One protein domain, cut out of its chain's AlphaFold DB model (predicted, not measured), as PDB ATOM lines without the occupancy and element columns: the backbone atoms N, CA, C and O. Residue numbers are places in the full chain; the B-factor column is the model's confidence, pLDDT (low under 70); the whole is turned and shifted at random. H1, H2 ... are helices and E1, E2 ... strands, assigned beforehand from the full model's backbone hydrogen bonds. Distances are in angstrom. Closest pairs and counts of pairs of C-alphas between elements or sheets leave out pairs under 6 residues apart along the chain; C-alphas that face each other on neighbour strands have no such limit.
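Overview. This is residues 940 to 954 and 963 to 1001 of the 1271 residues of the protein "F-box protein" of Symbiodinium microadriaticum (UniProt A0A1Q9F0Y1). A small antiparallel sheet, in the order E1, E2, E3, has one long helix, H2, running along one face, two layers in all. Short H1 sits beyond the end of E3, where the chain turns back into H2. The printed part has 54 residues, mixed in class, with three named strands, then two named helices; it is compact, radius of gyration of the C-alphas 11.5 A, spanning 35 by 22 by 13 A.

Along the chain. Find E1 at residues 940 to 942, E2 at 947 to 951, 12.8 A long, and E3 at 964 to 968, 12.6 A. H1 is residues 970 to 973. H2, residues 979 to 999, runs 30.5 A from C-alpha 979 at (193.321, 140.449, 253.809) to C-alpha 999 at (174.888, 135.093, 230.137).

Arrangement. Between E2 and E3, N 948 and O 967 are 2.9 A apart; in the hairpin E1 and E2, N 942 and O 947 are 2.8 A apart. H2 is on the sheet at a height of 8.3 A, over E2 and E3; its closest C-alphas to E3 are Ala 986 and Phe 967, 5.5 A. H1 is not on the sheet; it touches H2 at residues 979 to 986 alone, closest C-alphas Phe 972 and Ala 982, 4.7 A. Every O i to N i+4 pair in H2 is within hydrogen-bond range; H1 is too short for one.

Size, cuts and confidence. The farthest C-alphas, Ser 954 and Gly 976, are 36.1 A apart. Residues 955 to 962 are cut out, a gap of 8.3 A between C-alphas 954 and 963; the links printed whole are tight. Residue 954 alone is under 70 in pLDDT.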
ATOM      1  N   THR A 940     191.881 133.533 237.214       96.00
ATOM      2  CA  THR A 940     193.235 133.222 237.724       96.00
ATOM      3  C   THR A 940     193.703 134.306 238.687       96.00
ATOM      4  O   THR A 940     193.368 135.465 238.463       96.00
ATOM      5  N   TRP A 941     194.490 133.970 239.705       97.06
ATOM      6  CA  TRP A 941     195.135 134.970 240.560       97.06
ATOM      7  C   TRP A 941     196.278 135.671 239.807       97.06
ATOM      8  O   TRP A 941     197.023 135.032 239.064       97.06
ATOM      9  N   ASN A 942     196.394 136.991 239.947       95.31
ATOM     10  CA  ASN A 942     197.497 137.788 239.417       95.31
ATOM     11  C   ASN A 942     198.298 138.364 240.587       95.31
ATOM     12  O   ASN A 942     197.942 139.409 241.132       95.31
ATOM     13  N   GLU A 943     199.392 137.689 240.944       91.62
ATOM     14  CA  GLU A 943     200.232 138.050 242.095       91.62
ATOM     15  C   GLU A 943     200.734 139.492 242.036       91.62
ATOM     16  O   GLU A 943     200.668 140.205 243.030       91.62
ATOM     17  N   LYS A 944     201.161 139.963 240.856       89.69
ATOM     18  CA  LYS A 944     201.726 141.314 240.691       89.69
ATOM     19  C   LYS A 944     200.743 142.429 241.019       89.69
ATOM     20  O   LYS A 944     201.166 143.562 241.215       89.69
ATOM     21  N   LYS A 945     199.447 142.136 240.978       93.44
ATOM     22  CA  LYS A 945     198.393 143.117 241.225       93.44
ATOM     23  C   LYS A 945     197.515 142.751 242.419       93.44
ATOM     24  O   LYS A 945     196.490 143.393 242.603       93.44
ATOM     25  N   ALA A 946     197.892 141.714 243.176       94.88
ATOM     26  CA  ALA A 946     197.139 141.197 244.316       94.88
ATOM     27  C   ALA A 946     195.621 141.098 244.035       94.88
ATOM     28  O   ALA A 946     194.790 141.621 244.777       94.88
ATOM     29  N   GLY A 947     195.245 140.473 242.913       97.12
ATOM     30  CA  GLY A 947     193.848 140.429 242.479       97.12
ATOM     31  C   GLY A 947     193.513 139.272 241.548       97.12
ATOM     32  O   GLY A 947     194.373 138.729 240.851       97.12
ATOM     33  N   TRP A 948     192.235 138.910 241.488       98.06
ATOM     34  CA  TRP A 948     191.723 137.911 240.553       98.06
ATOM     35  C   TRP A 948     191.540 138.527 239.169       98.06
ATOM     36  O   TRP A 948     190.988 139.610 239.032       98.06
ATOM     37  N   GLN A 949     191.964 137.851 238.104       97.25
ATOM     38  CA  GLN A 949     191.705 138.278 236.726       97.25
ATOM     39  C   GLN A 949     190.772 137.289 236.020       97.25
ATOM     40  O   GLN A 949     191.037 136.085 235.995       97.25
ATOM     41  N   CYS A 950     189.704 137.800 235.403       97.19
ATOM     42  CA  CYS A 950     188.819 137.038 234.526       97.19
ATOM     43  C   CYS A 950     189.210 137.288 233.060       97.19
ATOM     44  O   CYS A 950     189.107 138.412 232.556       97.19
ATOM     45  N   GLN A 951     189.675 136.251 232.364       93.88
ATOM     46  CA  GLN A 951     190.140 136.334 230.977       93.88
ATOM     47  C   GLN A 951     188.986 136.084 229.992       93.88
ATOM     48  O   GLN A 951     188.328 135.045 230.057       93.88
ATOM     49  N   LEU A 952     188.756 136.988 229.031       89.88
ATOM     50  CA  LEU A 952     187.870 136.694 227.901       89.88
ATOM     51  C   LEU A 952     188.637 135.858 226.869       89.88
ATOM     52  O   LEU A 952     189.713 136.245 226.407       89.88
ATOM     53  N   GLY A 953     188.100 134.688 226.519       72.81
ATOM     54  CA  GLY A 953     188.747 133.763 225.589       72.81
ATOM     55  C   GLY A 953     189.032 134.420 224.235       72.81
ATOM     56  O   GLY A 953     188.123 134.888 223.559       72.81
ATOM     57  N   SER A 954     190.300 134.431 223.812       55.75
ATOM     58  CA  SER A 954     190.689 134.937 222.493       55.75
ATOM     59  C   SER A 954     190.264 133.945 221.409       55.75
ATOM     60  O   SER A 954     190.837 132.853 221.313       55.75
ATOM     61  N   LYS A 963     191.491 140.891 226.134       82.88
ATOM     62  CA  LYS A 963     190.915 141.715 227.203       82.88
ATOM     63  C   LYS A 963     190.760 140.847 228.455       82.88
ATOM     64  O   LYS A 963     190.088 139.816 228.420       82.88
ATOM     65  N   ALA A 964     191.401 141.245 229.546       92.94
ATOM     66  CA  ALA A 964     191.210 140.660 230.869       92.94
ATOM     67  C   ALA A 964     190.704 141.757 231.811       92.94
ATOM     68  O   ALA A 964     191.194 142.884 231.747       92.94
ATOM     69  N   ARG A 965     189.726 141.431 232.661       96.62
ATOM     70  CA  ARG A 965     189.262 142.324 233.731       96.62
ATOM     71  C   ARG A 965     189.845 141.844 235.053       96.62
ATOM     72  O   ARG A 965     189.815 140.645 235.325       96.62
ATOM     73  N   LEU A 966     190.395 142.771 235.826       96.94
ATOM     74  CA  LEU A 966     191.049 142.516 237.104       96.94
ATOM     75  C   LEU A 966     190.148 142.973 238.259       96.94
ATOM     76  O   LEU A 966     189.509 144.016 238.155       96.94
ATOM     77  N   PHE A 967     190.134 142.190 239.331       97.62
ATOM     78  CA  PHE A 967     189.396 142.378 240.574       97.62
ATOM     79  C   PHE A 967     190.431 142.405 241.703       97.62
ATOM     80  O   PHE A 967     190.891 141.355 242.152       97.62
ATOM     81  N   ASN A 968     190.887 143.604 242.069       97.06
ATOM     82  CA  ASN A 968     191.941 143.793 243.069       97.06
ATOM     83  C   ASN A 968     191.399 143.528 244.475       97.06
ATOM     84  O   ASN A 968     190.339 144.052 244.814       97.06
ATOM     85  N   ALA A 969     192.150 142.798 245.303       96.31
ATOM     86  CA  ALA A 969     191.826 142.658 246.721       96.31
ATOM     87  C   ALA A 969     191.906 144.011 247.457       96.31
ATOM     88  O   ALA A 969     191.133 144.250 248.376       96.31
ATOM     89  N   SER A 970     192.751 144.946 246.994       95.12
ATOM     90  CA  SER A 970     192.900 146.284 247.595       95.12
ATOM     91  C   SER A 970     191.592 147.075 247.685       95.12
ATOM     92  O   SER A 970     191.356 147.742 248.683       95.12
ATOM     93  N   LYS A 971     190.701 146.927 246.694       97.50
ATOM     94  CA  LYS A 971     189.372 147.560 246.691       97.50
ATOM     95  C   LYS A 971     188.548 147.170 247.925       97.50
ATOM     96  O   LYS A 971     187.741 147.958 248.395       97.50
ATOM     97  N   PHE A 972     188.724 145.944 248.412       96.50
ATOM     98  CA  PHE A 972     187.999 145.404 249.561       96.50
ATOM     99  C   PHE A 972     188.742 145.646 250.879       96.50
ATOM    100  O   PHE A 972     188.098 145.815 251.908       96.50
ATOM    101  N   LEU A 973     190.075 145.752 250.844       92.75
ATOM    102  CA  LEU A 973     190.872 146.214 251.988       92.75
ATOM    103  C   LEU A 973     190.501 147.651 252.390       92.75
ATOM    104  O   LEU A 973     190.328 147.935 253.568       92.75
ATOM    105  N   GLU A 974     190.298 148.544 251.415       93.38
ATOM    106  CA  GLU A 974     189.839 149.927 251.650       93.38
ATOM    107  C   GLU A 974     188.445 150.002 252.306       93.38
ATOM    108  O   GLU A 974     188.082 151.030 252.867       93.38
ATOM    109  N   GLN A 975     187.671 148.911 252.269       95.44
ATOM    110  CA  GLN A 975     186.362 148.789 252.925       95.44
ATOM    111  C   GLN A 975     186.459 148.213 254.348       95.44
ATOM    112  O   GLN A 975     185.435 147.872 254.937       95.44
ATOM    113  N   GLY A 976     187.671 148.072 254.896       93.69
ATOM    114  CA  GLY A 976     187.906 147.554 256.246       93.69
ATOM    115  C   GLY A 976     187.857 146.028 256.364       93.69
ATOM    116  O   GLY A 976     187.854 145.505 257.475       93.69
ATOM    117  N   LEU A 977     187.822 145.286 255.249       94.12
ATOM    118  CA  LEU A 977     187.915 143.824 255.286       94.12
ATOM    119  C   LEU A 977     189.371 143.396 255.506       94.12
ATOM    120  O   LEU A 977     190.276 143.922 254.861       94.12
ATOM    121  N   GLY A 978     189.597 142.400 256.367       92.12
ATOM    122  CA  GLY A 978     190.912 141.766 256.517       92.12
ATOM    123  C   GLY A 978     191.396 141.112 255.214       92.12
ATOM    124  O   GLY A 978     190.595 140.824 254.324       92.12
ATOM    125  N   GLU A 979     192.700 140.853 255.085       90.31
ATOM    126  CA  GLU A 979     193.321 140.449 253.809       90.31
ATOM    127  C   GLU A 979     192.669 139.220 253.158       90.31
ATOM    128  O   GLU A 979     192.304 139.264 251.981       90.31
ATOM    129  N   GLU A 980     192.450 138.141 253.911       94.31
ATOM    130  CA  GLU A 980     191.816 136.930 253.372       94.31
ATOM    131  C   GLU A 980     190.342 137.168 252.992       94.31
ATOM    132  O   GLU A 980     189.882 136.703 251.945       94.31
ATOM    133  N   ALA A 981     189.616 137.984 253.763       94.56
ATOM    134  CA  ALA A 981     188.239 138.367 253.442       94.56
ATOM    135  C   ALA A 981     188.169 139.241 252.177       94.56
ATOM    136  O   ALA A 981     187.295 139.048 251.328       94.56
ATOM    137  N   ALA A 982     189.125 140.154 251.997       96.00
ATOM    138  CA  ALA A 982     189.243 141.000 250.815       96.00
ATOM    139  C   ALA A 982     189.581 140.194 249.545       96.00
ATOM    140  O   ALA A 982     189.076 140.477 248.454       96.00
ATOM    141  N   VAL A 983     190.405 139.153 249.678       96.06
ATOM    142  CA  VAL A 983     190.770 138.236 248.588       96.06
ATOM    143  C   VAL A 983     189.595 137.354 248.175       96.06
ATOM    144  O   VAL A 983     189.373 137.168 246.972       96.06
ATOM    145  N   GLU A 984     188.830 136.835 249.137       96.56
ATOM    146  CA  GLU A 984     187.620 136.056 248.863       96.56
ATOM    147  C   GLU A 984     186.521 136.945 248.258       96.56
ATOM    148  O   GLU A 984     185.902 136.567 247.262       96.56
ATOM    149  N   ALA A 985     186.335 138.175 248.751       96.75
ATOM    150  CA  ALA A 985     185.395 139.137 248.172       96.75
ATOM    151  C   ALA A 985     185.742 139.473 246.707       96.75
ATOM    152  O   ALA A 985     184.878 139.426 245.822       96.75
ATOM    153  N   ALA A 986     187.029 139.684 246.409       97.56
ATOM    154  CA  ALA A 986     187.508 139.855 245.039       97.56
ATOM    155  C   ALA A 986     187.285 138.603 244.167       97.56
ATOM    156  O   ALA A 986     187.002 138.726 242.968       97.56
ATOM    157  N   LEU A 987     187.368 137.393 244.742       97.81
ATOM    158  CA  LEU A 987     187.050 136.151 244.033       97.81
ATOM    159  C   LEU A 987     185.558 136.086 243.688       97.81
ATOM    160  O   LEU A 987     185.207 135.716 242.564       97.81
ATOM    161  N   GLN A 988     184.676 136.448 244.620       97.62
ATOM    162  CA  GLN A 988     183.228 136.449 244.400       97.62
ATOM    163  C   GLN A 988     182.813 137.463 243.324       97.62
ATOM    164  O   GLN A 988     182.025 137.120 242.436       97.62
ATOM    165  N   GLU A 989     183.422 138.654 243.293       97.88
ATOM    166  CA  GLU A 989     183.183 139.642 242.228       97.88
ATOM    167  C   GLU A 989     183.645 139.113 240.854       97.88
ATOM    168  O   GLU A 989     182.923 139.213 239.854       97.88
ATOM    169  N   ALA A 990     184.801 138.438 240.800       97.44
ATOM    170  CA  ALA A 990     185.279 137.785 239.582       97.44
ATOM    171  C   ALA A 990     184.347 136.644 239.118       97.44
ATOM    172  O   ALA A 990     184.098 136.493 237.914       97.44
ATOM    173  N   LYS A 991     183.798 135.851 240.052       97.12
ATOM    174  CA  LYS A 991     182.812 134.787 239.780       97.12
ATOM    175  C   LYS A 991     181.519 135.359 239.197       97.12
ATOM    176  O   LYS A 991     181.026 134.831 238.195       97.12
ATOM    177  N   ALA A 992     180.999 136.437 239.783       96.62
ATOM    178  CA  ALA A 992     179.807 137.135 239.304       96.62
ATOM    179  C   ALA A 992     180.019 137.687 237.887       96.62
ATOM    180  O   ALA A 992     179.222 137.420 236.986       96.62
ATOM    181  N   TYR A 993     181.155 138.347 237.642       97.12
ATOM    182  CA  TYR A 993     181.480 138.867 236.317       97.12
ATOM    183  C   TYR A 993     181.601 137.767 235.258       97.12
ATOM    184  O   TYR A 993     181.131 137.924 234.131       97.12
ATOM    185  N   ARG A 994     182.182 136.611 235.602       95.50
ATOM    186  CA  ARG A 994     182.223 135.466 234.685       95.50
ATOM    187  C   ARG A 994     180.823 134.934 234.373       95.50
ATOM    188  O   ARG A 994     180.568 134.612 233.213       95.50
ATOM    189  N   LYS A 995     179.939 134.804 235.372       95.31
ATOM    190  CA  LYS A 995     178.540 134.386 235.149       95.31
ATOM    191  C   LYS A 995     177.849 135.337 234.170       95.31
ATOM    192  O   LYS A 995     177.222 134.870 233.224       95.31
ATOM    193  N   GLU A 996     178.073 136.639 234.319       96.38
ATOM    194  CA  GLU A 996     177.545 137.649 233.401       96.38
ATOM    195  C   GLU A 996     178.116 137.508 231.980       96.38
ATOM    196  O   GLU A 996     177.375 137.539 231.002       96.38
ATOM    197  N   LEU A 997     179.418 137.247 231.834       94.75
ATOM    198  CA  LEU A 997     180.017 136.980 230.521       94.75
ATOM    199  C   LEU A 997     179.472 135.710 229.849       94.75
ATOM    200  O   LEU A 997     179.420 135.654 228.619       94.75
ATOM    201  N   VAL A 998     179.083 134.696 230.627       93.88
ATOM    202  CA  VAL A 998     178.410 133.496 230.105       93.88
ATOM    203  C   VAL A 998     176.980 133.829 229.677       93.88
ATOM    204  O   VAL A 998     176.586 133.444 228.578       93.88
ATOM    205  N   ARG A 999     176.240 134.611 230.475       92.94
ATOM    206  CA  ARG A 999     174.888 135.093 230.137       92.94
ATOM    207  C   ARG A 999     174.879 135.932 228.855       92.94
ATOM    208  O   ARG A 999     173.997 135.772 228.024       92.94
ATOM    209  N   GLN A1000     175.906 136.759 228.652       92.44
ATOM    210  CA  GLN A1000     176.101 137.566 227.440       92.44
ATOM    211  C   GLN A1000     176.598 136.761 226.224       92.44
ATOM    212  O   GLN A1000     176.904 137.349 225.189       92.44
ATOM    213  N   GLY A1001     176.794 135.442 226.343       91.81
ATOM    214  CA  GLY A1001     177.334 134.600 225.268       91.81
ATOM    215  C   GLY A1001     178.806 134.869 224.912       91.81
ATOM    216  O   GLY A1001     179.340 134.268 223.980       91.81
TER     217      GLY A1001